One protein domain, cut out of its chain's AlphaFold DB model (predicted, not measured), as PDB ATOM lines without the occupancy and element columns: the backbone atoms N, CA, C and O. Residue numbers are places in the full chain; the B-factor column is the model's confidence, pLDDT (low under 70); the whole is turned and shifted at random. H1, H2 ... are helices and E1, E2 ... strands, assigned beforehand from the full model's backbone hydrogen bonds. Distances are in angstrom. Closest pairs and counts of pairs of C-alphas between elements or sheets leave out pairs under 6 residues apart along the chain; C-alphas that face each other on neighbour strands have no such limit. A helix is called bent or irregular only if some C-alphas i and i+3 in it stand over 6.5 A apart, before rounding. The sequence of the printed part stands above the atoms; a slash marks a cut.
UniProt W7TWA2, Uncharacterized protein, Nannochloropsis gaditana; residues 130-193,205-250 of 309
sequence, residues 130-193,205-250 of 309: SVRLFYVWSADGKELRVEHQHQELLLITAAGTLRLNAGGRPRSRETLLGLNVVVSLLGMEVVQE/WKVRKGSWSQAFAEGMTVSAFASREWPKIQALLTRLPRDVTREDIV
ATOM      1  N   SER A 130     170.979 146.662 113.044       57.72
ATOM      2  CA  SER A 130     169.586 146.938 113.439       57.72
ATOM      3  C   SER A 130     169.203 146.260 114.763       57.72
ATOM      4  O   SER A 130     169.429 145.054 114.904       57.72
ATOM      5  N   VAL A 131     168.538 146.975 115.678       67.12
ATOM      6  CA  VAL A 131     167.908 146.386 116.875       67.12
ATOM      7  C   VAL A 131     166.399 146.327 116.702       67.12
ATOM      8  O   VAL A 131     165.749 147.305 116.337       67.12
ATOM      9  N   ARG A 132     165.831 145.151 116.983       70.12
ATOM     10  CA  ARG A 132     164.382 144.942 116.981       70.12
ATOM     11  C   ARG A 132     163.831 145.121 118.380       70.12
ATOM     12  O   ARG A 132     164.134 144.312 119.254       70.12
ATOM     13  N   LEU A 133     163.012 146.145 118.573       74.69
ATOM     14  CA  LEU A 133     162.251 146.320 119.800       74.69
ATOM     15  C   LEU A 133     160.836 145.799 119.579       74.69
ATOM     16  O   LEU A 133     160.167 146.135 118.605       74.69
ATOM     17  N   PHE A 134     160.377 144.956 120.491       79.56
ATOM     18  CA  PHE A 134     159.015 144.457 120.489       79.56
ATOM     19  C   PHE A 134     158.167 145.333 121.402       79.56
ATOM     20  O   PHE A 134     158.509 145.556 122.558       79.56
ATOM     21  N   TYR A 135     157.054 145.825 120.871       83.25
ATOM     22  CA  TYR A 135     156.113 146.678 121.586       83.25
ATOM     23  C   TYR A 135     154.870 145.858 121.918       83.25
ATOM     24  O   TYR A 135     154.142 145.439 121.017       83.25
ATOM     25  N   VAL A 136     154.632 145.617 123.203       84.44
ATOM     26  CA  VAL A 136     153.494 144.847 123.702       84.44
ATOM     27  C   VAL A 136     152.571 145.787 124.460       84.44
ATOM     28  O   VAL A 136     152.910 146.292 125.529       84.44
ATOM     29  N   TRP A 137     151.391 146.027 123.900       85.19
ATOM     30  CA  TRP A 137     150.343 146.795 124.565       85.19
ATOM     31  C   TRP A 137     149.518 145.895 125.485       85.19
ATOM     32  O   TRP A 137     149.226 144.744 125.143       85.19
ATOM     33  N   SER A 138     149.101 146.424 126.634       87.00
ATOM     34  CA  SER A 138     148.043 145.795 127.426       87.00
ATOM     35  C   SER A 138     146.721 145.787 126.655       87.00
ATOM     36  O   SER A 138     146.479 146.629 125.789       87.00
ATOM     37  N   ALA A 139     145.834 144.847 126.992       79.75
ATOM     38  CA  ALA A 139     144.530 144.718 126.335       79.75
ATOM     39  C   ALA A 139     143.657 145.981 126.472       79.75
ATOM     40  O   ALA A 139     142.849 146.274 125.597       79.75
ATOM     41  N   ASP A 140     143.837 146.738 127.556       83.62
ATOM     42  CA  ASP A 140     143.143 148.002 127.806       83.62
ATOM     43  C   ASP A 140     143.869 149.231 127.228       83.62
ATOM     44  O   ASP A 140     143.389 150.354 127.377       83.62
ATOM     45  N   GLY A 141     145.026 149.037 126.585       81.50
ATOM     46  CA  GLY A 141     145.830 150.101 125.986       81.50
ATOM     47  C   GLY A 141     146.404 151.105 126.989       81.50
ATOM     48  O   GLY A 141     146.809 152.194 126.584       81.50
ATOM     49  N   LYS A 142     146.418 150.782 128.289       86.94
ATOM     50  CA  LYS A 142     146.951 151.653 129.350       86.94
ATOM     51  C   LYS A 142     148.411 151.392 129.676       86.94
ATOM     52  O   LYS A 142     149.008 152.179 130.402       86.94
ATOM     53  N   GLU A 143     148.989 150.320 129.159       89.88
ATOM     54  CA  GLU A 143     150.394 149.996 129.350       89.88
ATOM     55  C   GLU A 143     151.045 149.671 128.012       89.88
ATOM     56  O   GLU A 143     150.482 148.949 127.187       89.88
ATOM     57  N   LEU A 144     152.262 150.174 127.831       87.12
ATOM     58  CA  LEU A 144     153.168 149.748 126.781       87.12
ATOM     59  C   LEU A 144     154.400 149.115 127.420       87.12
ATOM     60  O   LEU A 144     155.108 149.764 128.189       87.12
ATOM     61  N   ARG A 145     154.681 147.871 127.045       86.88
ATOM     62  CA  ARG A 145     155.928 147.174 127.353       86.88
ATOM     63  C   ARG A 145     156.810 147.168 126.121       86.88
ATOM     64  O   ARG A 145     156.348 146.868 125.022       86.88
ATOM     65  N   VAL A 146     158.072 147.511 126.309       83.81
ATOM     66  CA  VAL A 146     159.106 147.434 125.284       83.81
ATOM     67  C   VAL A 146     160.043 146.307 125.669       83.81
ATOM     68  O   VAL A 146     160.631 146.313 126.751       83.81
ATOM     69  N   GLU A 147     160.181 145.346 124.771       82.06
ATOM     70  CA  GLU A 147     160.974 144.146 124.964       82.06
ATOM     71  C   GLU A 147     162.083 144.048 123.916       82.06
ATOM     72  O   GLU A 147     161.930 144.446 122.761       82.06
ATOM     73  N   HIS A 148     163.200 143.447 124.300       76.31
ATOM     74  CA  HIS A 148     164.255 143.024 123.385       76.31
ATOM     75  C   HIS A 148     164.656 141.602 123.755       76.31
ATOM     76  O   HIS A 148     164.911 141.323 124.922       76.31
ATOM     77  N   GLN A 149     164.698 140.693 122.777       75.44
ATOM     78  CA  GLN A 149     165.041 139.280 123.014       75.44
ATOM     79  C   GLN A 149     164.228 138.634 124.159       75.44
ATOM     80  O   GLN A 149     164.772 137.880 124.960       75.44
ATOM     81  N   HIS A 150     162.924 138.931 124.233       71.00
ATOM     82  CA  HIS A 150     162.008 138.448 125.282       71.00
ATOM     83  C   HIS A 150     162.313 138.948 126.705       71.00
ATOM     84  O   HIS A 150     161.803 138.392 127.676       71.00
ATOM     85  N   GLN A 151     163.124 139.997 126.846       76.06
ATOM     86  CA  GLN A 151     163.344 140.690 128.111       76.06
ATOM     87  C   GLN A 151     162.645 142.046 128.090       76.06
ATOM     88  O   GLN A 151     162.846 142.830 127.160       76.06
ATOM     89  N   GLU A 152     161.843 142.331 129.119       82.44
ATOM     90  CA  GLU A 152     161.233 143.648 129.315       82.44
ATOM     91  C   GLU A 152     162.321 144.663 129.667       82.44
ATOM     92  O   GLU A 152     163.005 144.531 130.680       82.44
ATOM     93  N   LEU A 153     162.463 145.683 128.825       79.81
ATOM     94  CA  LEU A 153     163.406 146.779 129.025       79.81
ATOM     95  C   LEU A 153     162.730 148.005 129.636       79.81
ATOM     96  O   LEU A 153     163.336 148.752 130.406       79.81
ATOM     97  N   LEU A 154     161.477 148.241 129.253       83.88
ATOM     98  CA  LEU A 154     160.746 149.446 129.602       83.88
ATOM     99  C   LEU A 154     159.251 149.155 129.705       83.88
ATOM    100  O   LEU A 154     158.675 148.519 128.829       83.88
ATOM    101  N   LEU A 155     158.619 149.681 130.747       88.69
ATOM    102  CA  LEU A 155     157.174 149.709 130.925       88.69
ATOM    103  C   LEU A 155     156.725 151.162 131.077       88.69
ATOM    104  O   LEU A 155     157.238 151.900 131.916       88.69
ATOM    105  N   ILE A 156     155.741 151.564 130.284       88.25
ATOM    106  CA  ILE A 156     155.135 152.895 130.307       88.25
ATOM    107  C   ILE A 156     153.657 152.725 130.624       88.25
ATOM    108  O   ILE A 156     152.988 151.932 129.966       88.25
ATOM    109  N   THR A 157     153.139 153.459 131.605       90.50
ATOM    110  CA  THR A 157     151.737 153.335 132.027       90.50
ATOM    111  C   THR A 157     150.965 154.637 131.850       90.50
ATOM    112  O   THR A 157     151.514 155.735 131.968       90.50
ATOM    113  N   ALA A 158     149.650 154.521 131.680       87.19
ATOM    114  CA  ALA A 158     148.717 155.641 131.644       87.19
ATOM    115  C   ALA A 158     148.719 156.471 132.937       87.19
ATOM    116  O   ALA A 158     148.286 157.621 132.926       87.19
ATOM    117  N   ALA A 159     149.242 155.928 134.043       88.38
ATOM    118  CA  ALA A 159     149.414 156.672 135.284       88.38
ATOM    119  C   ALA A 159     150.520 157.738 135.191       88.38
ATOM    120  O   ALA A 159     150.621 158.567 136.090       88.38
ATOM    121  N   GLY A 160     151.313 157.777 134.115       83.50
ATOM    122  CA  GLY A 160     152.447 158.697 134.005       83.50
ATOM    123  C   GLY A 160     153.767 158.095 134.468       83.50
ATOM    124  O   GLY A 160     154.773 158.799 134.570       83.50
ATOM    125  N   THR A 161     153.773 156.796 134.770       85.69
ATOM    126  CA  THR A 161     154.954 156.112 135.285       85.69
ATOM    127  C   THR A 161     155.717 155.441 134.161       85.69
ATOM    128  O   THR A 161     155.141 154.756 133.314       85.69
ATOM    129  N   LEU A 162     157.031 155.578 134.221       85.19
ATOM    130  CA  LEU A 162     157.978 154.894 133.372       85.19
ATOM    131  C   LEU A 162     158.875 154.034 134.256       85.19
ATOM    132  O   LEU A 162     159.555 154.547 135.142       85.19
ATOM    133  N   ARG A 163     158.857 152.724 134.033       85.44
ATOM    134  CA  ARG A 163     159.706 151.764 134.728       85.44
ATOM    135  C   ARG A 163     160.739 151.225 133.760       85.44
ATOM    136  O   ARG A 163     160.385 150.663 132.728       85.44
ATOM    137  N   LEU A 164     162.004 151.389 134.109       77.62
ATOM    138  CA  LEU A 164     163.132 150.873 133.351       77.62
ATOM    139  C   LEU A 164     163.617 149.602 134.028       77.62
ATOM    140  O   LEU A 164     164.036 149.608 135.186       77.62
ATOM    141  N   ASN A 165     163.523 148.502 133.296       72.50
ATOM    142  CA  ASN A 165     163.910 147.194 133.778       72.50
ATOM    143  C   ASN A 165     165.235 146.812 133.130       72.50
ATOM    144  O   ASN A 165     165.325 146.511 131.944       72.50
ATOM    145  N   ALA A 166     166.293 146.846 133.935       55.56
ATOM    146  CA  ALA A 166     167.583 146.293 133.567       55.56
ATOM    147  C   ALA A 166     167.555 144.789 133.863       55.56
ATOM    148  O   ALA A 166     168.164 144.382 134.839       55.56
ATOM    149  N   GLY A 167     166.815 143.977 133.096       51.81
ATOM    150  CA  GLY A 167     166.750 142.510 133.258       51.81
ATOM    151  C   GLY A 167     168.101 141.799 133.038       51.81
ATOM    152  O   GLY A 167     168.249 140.964 132.147       51.81
ATOM    153  N   GLY A 168     169.112 142.149 133.835       50.16
ATOM    154  CA  GLY A 168     170.506 142.227 133.418       50.16
ATOM    155  C   GLY A 168     170.742 143.489 132.578       50.16
ATOM    156  O   GLY A 168     169.970 143.775 131.669       50.16
ATOM    157  N   ARG A 169     171.798 144.254 132.893       51.16
ATOM    158  CA  ARG A 169     172.256 145.472 132.182       51.16
ATOM    159  C   ARG A 169     171.904 145.432 130.685       51.16
ATOM    160  O   ARG A 169     172.187 144.398 130.075       51.16
ATOM    161  N   PRO A 170     171.361 146.501 130.067       54.91
ATOM    162  CA  PRO A 170     171.180 146.524 128.618       54.91
ATOM    163  C   PRO A 170     172.533 146.224 127.960       54.91
ATOM    164  O   PRO A 170     173.470 147.010 128.044       54.91
ATOM    165  N   ARG A 171     172.666 145.006 127.417       59.66
ATOM    166  CA  ARG A 171     173.980 144.389 127.159       59.66
ATOM    167  C   ARG A 171     174.708 145.000 125.967       59.66
ATOM    168  O   ARG A 171     175.881 144.706 125.764       59.66
ATOM    169  N   SER A 172     174.003 145.795 125.164       67.81
ATOM    170  CA  SER A 172     174.511 146.347 123.917       67.81
ATOM    171  C   SER A 172     174.151 147.823 123.787       67.81
ATOM    172  O   SER A 172     173.056 148.252 124.173       67.81
ATOM    173  N   ARG A 173     175.084 148.598 123.226       67.81
ATOM    174  CA  ARG A 173     174.900 150.016 122.896       67.81
ATOM    175  C   ARG A 173     173.668 150.208 122.015       67.81
ATOM    176  O   ARG A 173     172.931 151.173 122.176       67.81
ATOM    177  N   GLU A 174     173.409 149.268 121.119       69.31
ATOM    178  CA  GLU A 174     172.301 149.310 120.179       69.31
ATOM    179  C   GLU A 174     170.943 149.162 120.885       69.31
ATOM    180  O   GLU A 174     169.981 149.832 120.512       69.31
ATOM    181  N   THR A 175     170.852 148.349 121.945       72.25
ATOM    182  CA  THR A 175     169.638 148.261 122.778       72.25
ATOM    183  C   THR A 175     169.326 149.598 123.452       72.25
ATOM    184  O   THR A 175     168.172 150.018 123.489       72.25
ATOM    185  N   LEU A 176     170.351 150.287 123.953       73.25
ATOM    186  CA  LEU A 176     170.212 151.599 124.591       73.25
ATOM    187  C   LEU A 176     169.846 152.695 123.595       73.25
ATOM    188  O   LEU A 176     168.996 153.531 123.888       73.25
ATOM    189  N   LEU A 177     170.425 152.647 122.397       71.62
ATOM    190  CA  LEU A 177     170.053 153.517 121.287       71.62
ATOM    191  C   LEU A 177     168.584 153.317 120.881       71.62
ATOM    192  O   LEU A 177     167.855 154.295 120.726       71.62
ATOM    193  N   GLY A 178     168.121 152.067 120.793       71.62
ATOM    194  CA  GLY A 178     166.709 151.761 120.558       71.62
ATOM    195  C   GLY A 178     165.798 152.290 121.673       71.62
ATOM    196  O   GLY A 178     164.754 152.878 121.396       71.62
ATOM    197  N   LEU A 179     166.201 152.127 122.938       76.50
ATOM    198  CA  LEU A 179     165.464 152.675 124.082       76.50
ATOM    199  C   LEU A 179     165.393 154.203 124.046       76.50
ATOM    200  O   LEU A 179     164.350 154.764 124.389       76.50
ATOM    201  N   ASN A 180     166.463 154.864 123.594       76.88
ATOM    202  CA  ASN A 180     166.516 156.315 123.489       76.88
ATOM    203  C   ASN A 180     165.400 156.866 122.590       76.88
ATOM    204  O   ASN A 180     164.788 157.871 122.937       76.88
ATOM    205  N   VAL A 181     165.056 156.174 121.496       75.06
ATOM    206  CA  VAL A 181     163.944 156.564 120.606       75.06
ATOM    207  C   VAL A 181     162.615 156.627 121.360       75.06
ATOM    208  O   VAL A 181     161.846 157.572 121.193       75.06
ATOM    209  N   VAL A 182     162.348 155.649 122.229       77.75
ATOM    210  CA  VAL A 182     161.090 155.585 122.985       77.75
ATOM    211  C   VAL A 182     161.032 156.679 124.046       77.75
ATOM    212  O   VAL A 182     160.020 157.369 124.167       77.75
ATOM    213  N   VAL A 183     162.111 156.865 124.810       79.12
ATOM    214  CA  VAL A 183     162.127 157.868 125.884       79.12
ATOM    215  C   VAL A 183     162.223 159.303 125.352       79.12
ATOM    216  O   VAL A 183     161.695 160.209 125.995       79.12
ATOM    217  N   SER A 184     162.765 159.505 124.144       76.88
ATOM    218  CA  SER A 184     162.792 160.809 123.456       76.88
ATOM    219  C   SER A 184     161.393 161.337 123.162       76.88
ATOM    220  O   SER A 184     161.140 162.531 123.307       76.88
ATOM    221  N   LEU A 185     160.435 160.452 122.856       75.56
ATOM    222  CA  LEU A 185     159.025 160.837 122.700       75.56
ATOM    223  C   LEU A 185     158.398 161.365 123.999       75.56
ATOM    224  O   LEU A 185     157.377 162.047 123.960       75.56
ATOM    225  N   LEU A 186     159.011 161.068 125.146       77.62
ATOM    226  CA  LEU A 186     158.615 161.563 126.464       77.62
ATOM    227  C   LEU A 186     159.433 162.795 126.896       77.62
ATOM    228  O   LEU A 186     159.323 163.244 128.041       77.62
ATOM    229  N   GLY A 187     160.263 163.335 125.996       78.12
ATOM    230  CA  GLY A 187     161.174 164.444 126.268       78.12
ATOM    231  C   GLY A 187     162.340 164.060 127.178       78.12
ATOM    232  O   GLY A 187     162.828 164.909 127.922       78.12
ATOM    233  N   MET A 188     162.740 162.787 127.177       81.00
ATOM    234  CA  MET A 188     163.868 162.276 127.954       81.00
ATOM    235  C   MET A 188     164.928 161.685 127.030       81.00
ATOM    236  O   MET A 188     164.618 161.225 125.941       81.00
ATOM    237  N   GLU A 189     166.166 161.625 127.491       80.62
ATOM    238  CA  GLU A 189     167.279 161.053 126.737       80.62
ATOM    239  C   GLU A 189     168.045 160.036 127.586       80.62
ATOM    240  O   GLU A 189     168.156 160.177 128.805       80.62
ATOM    241  N   VAL A 190     168.567 158.993 126.946       77.50
ATOM    242  CA  VAL A 190     169.495 158.035 127.552       77.50
ATOM    243  C   VAL A 190     170.907 158.429 127.142       77.50
ATOM    244  O   VAL A 190     171.258 158.373 125.965       77.50
ATOM    245  N   VAL A 191     171.715 158.824 128.119       76.75
ATOM    246  CA  VAL A 191     173.069 159.345 127.915       76.75
ATOM    247  C   VAL A 191     174.066 158.411 128.582       76.75
ATOM    248  O   VAL A 191     173.831 157.924 129.687       76.75
ATOM    249  N   GLN A 192     175.178 158.150 127.907       73.31
ATOM    250  CA  GLN A 192     176.308 157.449 128.502       73.31
ATOM    251  C   GLN A 192     177.100 158.440 129.358       73.31
ATOM    252  O   GLN A 192     177.377 159.549 128.909       73.31
ATOM    253  N   GLU A 193     177.443 158.076 130.590       66.06
ATOM    254  CA  GLU A 193     178.381 158.870 131.382       66.06
ATOM    255  C   GLU A 193     179.769 158.812 130.721       66.06
ATOM    256  O   GLU A 193     180.247 157.731 130.361       66.06
ATOM    257  N   TRP A 205     175.011 154.274 132.360       71.31
ATOM    258  CA  TRP A 205     174.035 155.038 131.587       71.31
ATOM    259  C   TRP A 205     173.189 155.878 132.536       71.31
ATOM    260  O   TRP A 205     172.937 155.473 133.670       71.31
ATOM    261  N   LYS A 206     172.722 157.038 132.084       76.75
ATOM    262  CA  LYS A 206     171.796 157.905 132.811       76.75
ATOM    263  C   LYS A 206     170.599 158.219 131.930       76.75
ATOM    264  O   LYS A 206     170.735 158.380 130.723       76.75
ATOM    265  N   VAL A 207     169.429 158.339 132.540       77.56
ATOM    266  CA  VAL A 207     168.265 158.955 131.903       77.56
ATOM    267  C   VAL A 207     168.239 160.415 132.313       77.56
ATOM    268  O   VAL A 207     168.336 160.716 133.503       77.56
ATOM    269  N   ARG A 208     168.121 161.320 131.346       77.31
ATOM    270  CA  ARG A 208     168.065 162.765 131.562       77.31
ATOM    271  C   ARG A 208     166.739 163.330 131.061       77.31
ATOM    272  O   ARG A 208     166.193 162.870 130.063       77.31
ATOM    273  N   LYS A 209     166.224 164.336 131.766       81.75
ATOM    274  CA  LYS A 209     165.080 165.163 131.372       81.75
ATOM    275  C   LYS A 209     165.372 166.609 131.772       81.75
ATOM    276  O   LYS A 209     165.251 166.968 132.943       81.75
ATOM    277  N   GLY A 210     165.784 167.440 130.817       79.81
ATOM    278  CA  GLY A 210     166.278 168.788 131.121       79.81
ATOM    279  C   GLY A 210     167.515 168.740 132.028       79.81
ATOM    280  O   GLY A 210     168.464 168.022 131.732       79.81
ATOM    281  N   SER A 211     167.502 169.472 133.147       77.69
ATOM    282  CA  SER A 211     168.598 169.475 134.134       77.69
ATOM    283  C   SER A 211     168.583 168.281 135.097       77.69
ATOM    284  O   SER A 211     169.545 168.072 135.835       77.69
ATOM    285  N   TRP A 212     167.509 167.489 135.112       78.00
ATOM    286  CA  TRP A 212     167.418 166.295 135.944       78.00
ATOM    287  C   TRP A 212     168.069 165.111 135.236       78.00
ATOM    288  O   TRP A 212     167.790 164.859 134.064       78.00
ATOM    289  N   SER A 213     168.901 164.354 135.949       80.50
ATOM    290  CA  SER A 213     169.436 163.087 135.461       80.50
ATOM    291  C   SER A 213     169.479 162.055 136.575       80.50
ATOM    292  O   SER A 213     169.705 162.395 137.736       80.50
ATOM    293  N   GLN A 214     169.280 160.796 136.210       74.06
ATOM    294  CA  GLN A 214     169.330 159.675 137.130       74.06
ATOM    295  C   GLN A 214     170.080 158.525 136.476       74.06
ATOM    296  O   GLN A 214     169.800 158.163 135.333       74.06
ATOM    297  N   ALA A 215     171.035 157.949 137.205       73.00
ATOM    298  CA  ALA A 215     171.714 156.741 136.762       73.00
ATOM    299  C   ALA A 215     170.707 155.616 136.529       73.00
ATOM    300  O   ALA A 215     169.772 155.428 137.307       73.00
ATOM    301  N   PHE A 216     170.906 154.886 135.437       67.44
ATOM    302  CA  PHE A 216     170.107 153.739 135.062       67.44
ATOM    303  C   PHE A 216     170.287 152.665 136.135       67.44
ATOM    304  O   PHE A 216     171.307 151.978 136.185       67.44
ATOM    305  N   ALA A 217     169.304 152.559 137.022       64.31
ATOM    306  CA  ALA A 217     169.242 151.537 138.051       64.31
ATOM    307  C   ALA A 217     168.176 150.502 137.681       64.31
ATOM    308  O   ALA A 217     167.145 150.827 137.088       64.31
ATOM    309  N   GLU A 218     168.431 149.244 138.020       66.12
ATOM    310  CA  GLU A 218     167.466 148.171 137.809       66.12
ATOM    311  C   GLU A 218     166.176 148.433 138.596       66.12
ATOM    312  O   GLU A 218     166.216 148.815 139.766       66.12
ATOM    313  N   GLY A 219     165.025 148.263 137.938       68.25
ATOM    314  CA  GLY A 219     163.715 148.481 138.555       68.25
ATOM    315  C   GLY A 219     163.402 149.951 138.844       68.25
ATOM    316  O   GLY A 219     162.432 150.248 139.547       68.25
ATOM    317  N   MET A 220     164.194 150.885 138.307       74.56
ATOM    318  CA  MET A 220     163.966 152.309 138.492       74.56
ATOM    319  C   MET A 220     162.606 152.704 137.920       74.56
ATOM    320  O   MET A 220     162.315 152.493 136.743       74.56
ATOM    321  N   THR A 221     161.782 153.322 138.762       82.12
ATOM    322  CA  THR A 221     160.487 153.871 138.366       82.12
ATOM    323  C   THR A 221     160.526 155.381 138.503       82.12
ATOM    324  O   THR A 221     160.827 155.905 139.573       82.12
ATOM    325  N   VAL A 222     160.214 156.084 137.421       77.56
ATOM    326  CA  VAL A 222     160.191 157.545 137.368       77.56
ATOM    327  C   VAL A 222     158.824 158.020 136.903       77.56
ATOM    328  O   VAL A 222     158.188 157.412 136.041       77.56
ATOM    329  N   SER A 223     158.353 159.116 137.488       80.81
ATOM    330  CA  SER A 223     157.180 159.818 136.966       80.81
ATOM    331  C   SER A 223     157.633 160.627 135.755       80.81
ATOM    332  O   SER A 223     158.318 161.636 135.899       80.81
ATOM    333  N   ALA A 224     157.329 160.136 134.558       71.69
ATOM    334  CA  ALA A 224     157.860 160.683 133.314       71.69
ATOM    335  C   ALA A 224     156.956 161.766 132.715       71.69
ATOM    336  O   ALA A 224     157.452 162.686 132.066       71.69
ATOM    337  N   PHE A 225     155.646 161.676 132.931       79.00
ATOM    338  CA  PHE A 225     154.653 162.581 132.356       79.00
ATOM    339  C   PHE A 225     153.389 162.610 133.213       79.00
ATOM    340  O   PHE A 225     153.182 161.751 134.069       79.00
ATOM    341  N   ALA A 226     152.529 163.601 132.991       79.38
ATOM    342  CA  ALA A 226     151.251 163.661 133.685       79.38
ATOM    343  C   ALA A 226     150.247 162.698 133.040       79.38
ATOM    344  O   ALA A 226     150.142 162.652 131.819       79.38
ATOM    345  N   SER A 227     149.428 161.998 133.829       80.50
ATOM    346  CA  SER A 227     148.455 161.018 133.306       80.50
ATOM    347  C   SER A 227     147.504 161.616 132.250       80.50
ATOM    348  O   SER A 227     147.104 160.943 131.306       80.50
ATOM    349  N   ARG A 228     147.199 162.919 132.346       84.31
ATOM    350  CA  ARG A 228     146.394 163.669 131.357       84.31
ATOM    351  C   ARG A 228     147.030 163.772 129.963       84.31
ATOM    352  O   ARG A 228     146.332 164.033 128.989       84.31
ATOM    353  N   GLU A 229     148.345 163.609 129.863       83.50
ATOM    354  CA  GLU A 229     149.104 163.651 128.605       83.50
ATOM    355  C   GLU A 229     149.120 162.288 127.905       83.50
ATOM    356  O   GLU A 229     149.524 162.202 126.744       83.50
ATOM    357  N   TRP A 230     148.620 161.241 128.573       84.88
ATOM    358  CA  TRP A 230     148.614 159.878 128.056       84.88
ATOM    359  C   TRP A 230     148.009 159.742 126.656       84.88
ATOM    360  O   TRP A 230     148.675 159.139 125.825       84.88
ATOM    361  N   PRO A 231     146.845 160.332 126.308       85.31
ATOM    362  CA  PRO A 231     146.295 160.178 124.958       85.31
ATOM    363  C   PRO A 231     147.240 160.687 123.860       85.31
ATOM    364  O   PRO A 231     147.327 160.100 122.783       85.31
ATOM    365  N   LYS A 232     147.992 161.761 124.143       83.94
ATOM    366  CA  LYS A 232     148.988 162.314 123.213       83.94
ATOM    367  C   LYS A 232     150.193 161.385 123.100       83.94
ATOM    368  O   LYS A 232     150.629 161.074 121.999       83.94
ATOM    369  N   ILE A 233     150.693 160.910 124.237       80.44
ATOM    370  CA  ILE A 233     151.834 159.993 124.310       80.44
ATOM    371  C   ILE A 233     151.502 158.661 123.634       80.44
ATOM    372  O   ILE A 233     152.272 158.182 122.812       80.44
ATOM    373  N   GLN A 234     150.326 158.100 123.893       83.12
ATOM    374  CA  GLN A 234     149.834 156.883 123.260       83.12
ATOM    375  C   GLN A 234     149.762 157.031 121.733       83.12
ATOM    376  O   GLN A 234     150.207 156.143 121.002       83.12
ATOM    377  N   ALA A 235     149.271 158.169 121.230       81.88
ATOM    378  CA  ALA A 235     149.244 158.455 119.795       81.88
ATOM    379  C   ALA A 235     150.649 158.558 119.167       81.88
ATOM    380  O   ALA A 235     150.811 158.240 117.990       81.88
ATOM    381  N   LEU A 236     151.663 158.980 119.929       81.19
ATOM    382  CA  LEU A 236     153.060 158.994 119.483       81.19
ATOM    383  C   LEU A 236     153.672 157.588 119.511       81.19
ATOM    384  O   LEU A 236     154.262 157.149 118.528       81.19
ATOM    385  N   LEU A 237     153.485 156.857 120.610       80.25
ATOM    386  CA  LEU A 237     154.053 155.522 120.818       80.25
ATOM    387  C   LEU A 237     153.498 154.479 119.837       80.25
ATOM    388  O   LEU A 237     154.208 153.565 119.436       80.25
ATOM    389  N   THR A 238     152.244 154.623 119.404       78.25
ATOM    390  CA  THR A 238     151.628 153.748 118.386       78.25
ATOM    391  C   THR A 238     152.235 153.907 116.990       78.25
ATOM    392  O   THR A 238     152.044 153.036 116.144       78.25
ATOM    393  N   ARG A 239     152.989 154.986 116.746       75.81
ATOM    394  CA  ARG A 239     153.676 155.257 115.474       75.81
ATOM    395  C   ARG A 239     155.121 154.756 115.451       75.81
ATOM    396  O   ARG A 239     155.796 154.940 114.441       75.81
ATOM    397  N   LEU A 240     155.605 154.162 116.544       71.31
ATOM    398  CA  LEU A 240     156.982 153.688 116.629       71.31
ATOM    399  C   LEU A 240     157.260 152.578 115.598       71.31
ATOM    400  O   LEU A 240     156.446 151.660 115.441       71.31
ATOM    401  N   PRO A 241     158.405 152.638 114.895       66.00
ATOM    402  CA  PRO A 241     158.810 151.580 113.984       66.00
ATOM    403  C   PRO A 241     159.166 150.315 114.770       66.00
ATOM    404  O   PRO A 241     159.687 150.380 115.877       66.00
ATOM    405  N   ARG A 242     158.904 149.142 114.181       60.44
ATOM    406  CA  ARG A 242     159.200 147.835 114.808       60.44
ATOM    407  C   ARG A 242     160.700 147.530 114.876       60.44
ATOM    408  O   ARG A 242     161.147 146.801 115.756       60.44
ATOM    409  N   ASP A 243     161.451 148.082 113.929       62.44
ATOM    410  CA  ASP A 243     162.892 147.915 113.801       62.44
ATOM    411  C   ASP A 243     163.520 149.310 113.891       62.44
ATOM    412  O   ASP A 243     163.077 150.224 113.196       62.44
ATOM    413  N   VAL A 244     164.526 149.474 114.752       59.09
ATOM    414  CA  VAL A 244     165.281 150.724 114.895       59.09
ATOM    415  C   VAL A 244     166.713 150.450 114.453       59.09
ATOM    416  O   VAL A 244     167.403 149.602 115.029       59.09
ATOM    417  N   THR A 245     167.174 151.136 113.410       50.47
ATOM    418  CA  THR A 245     168.585 151.102 113.010       50.47
ATOM    419  C   THR A 245     169.325 152.329 113.524       50.47
ATOM    420  O   THR A 245     168.722 153.359 113.813       50.47
ATOM    421  N   ARG A 246     170.656 152.238 113.612       43.62
ATOM    422  CA  ARG A 246     171.530 153.376 113.943       43.62
ATOM    423  C   ARG A 246     171.306 154.586 113.020       43.62
ATOM    424  O   ARG A 246     171.524 155.711 113.450       43.62
ATOM    425  N   GLU A 247     170.877 154.345 111.785       41.66
ATOM    426  CA  GLU A 247     170.615 155.356 110.751       41.66
ATOM    427  C   GLU A 247     169.236 156.019 110.910       41.66
ATOM    428  O   GLU A 247     169.055 157.157 110.487       41.66
ATOM    429  N   ASP A 248     168.281 155.342 111.561       40.66
ATOM    430  CA  ASP A 248     166.928 155.864 111.812       40.66
ATOM    431  C   ASP A 248     166.873 156.806 113.029       40.66
ATOM    432  O   ASP A 248     165.858 157.457 113.287       40.66
ATOM    433  N   ILE A 249     167.961 156.884 113.798       41.03
ATOM    434  CA  ILE A 249     168.066 157.736 114.981       41.03
ATOM    435  C   ILE A 249     168.504 159.126 114.527       41.03
ATOM    436  O   ILE A 249     169.673 159.502 114.611       41.03
ATOM    437  N   VAL A 250     167.539 159.919 114.066       31.39
ATOM    438  CA  VAL A 250     167.718 161.369 114.033       31.39
ATOM    439  C   VAL A 250     167.630 161.834 115.481       31.39
ATOM    440  O   VAL A 250     166.541 161.921 116.048       31.39
TER     441      VAL A 250
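What this domain is: This is residues 130 to 193 and 205 to 250 of the 309 residues of an uncharacterized protein of Nannochloropsis gaditana (UniProt W7TWA2). Three antiparallel sheets stand round one helix, H1: a twisted wall of five strands, a small sheet of three strands, and the short pair E1 and E10. H2 covers another part of the same face of the wall, and no named helix is on the other face. The 110 printed residues hold two named helices and ten named strands, in the order E1 E2 E3 E4 E5 H1 E6 E7 E8 E9 H2 E10; the sheets run E2 E3 E4 E5 E9, E6 E7 E8 and E1 E10. The class is mixed, helices and strands; the whole is compact and rounded, with a radius of gyration of the C-alphas of 12.9 A and spans of 32 by 30 by 27 A.

How they stand to each other: E1, residues 130 to 132, runs on into E2, residues 134 to 137, at 28 degrees. E2, E3 (143 to 148), E4 (151 to 157) and E5 (161 to 164) form a meander, each strand the antiparallel neighbour of the one before; N 136 and O 145 are 2.8 A apart, N 146 and O 154 2.8 A, and N 155 and O 163 2.8 A. H1, residues 173 to 184, is on this sheet at a height of 9.7 A, over E4, along the strands. H1 is also on the sheet of E6 (189 to 192), E7 (205 to 209) and E8 (212 to 215), over E6 at a height of 7.3 A; its closest C-alphas to E6 are those of Asn 180 and Val 190, 5.3 A apart. In this sheet N 191 and O 206 are 2.8 A apart, and N 207 and O 214 2.8 A. E9, residues 220 to 223, is the antiparallel neighbour of E5, with N 162 and O 222 2.8 A apart. H2, residues 227 to 237, is on the same face of the five-stranded sheet as H1, giving two layers, helices on one face of a sheet. H1 and H2 are close but not clearly touching, C-alphas 182 and 237 being 7.4 A apart. E10, residues 243 to 245, is antiparallel to E1, with N 131 and O 244 2.9 A apart. Of the O i to N i+4 pairs, 7 of 8 in H1 and 5 of 7 in H2 are within hydrogen-bond range.

Where its parts are: E1 begins at C-alpha 130 (169.586, 146.938, 113.439). E3 spans 16.6 A, E4 17.6 A, H1 16.2 A and E7 13.5 A. H2 spans 14.7 A and is irregular, with C-alphas 228 and 231 7.3 A apart. E10 ends at C-alpha 245 (168.585, 151.102, 113.010).

The domain as a whole: The C-alphas farthest apart are those of Asp 140 and Glu 193, 37.0 A. Residues 194 to 204 are not printed, and C-alphas 193 and 205 are 5.8 A apart across this cut. Of the links printed whole, none is long. Mean pLDDT of the printed part is 74.4; residues 130 to 131, 166 to 174, 193, 216 to 219 and 241 to 250 are under 70.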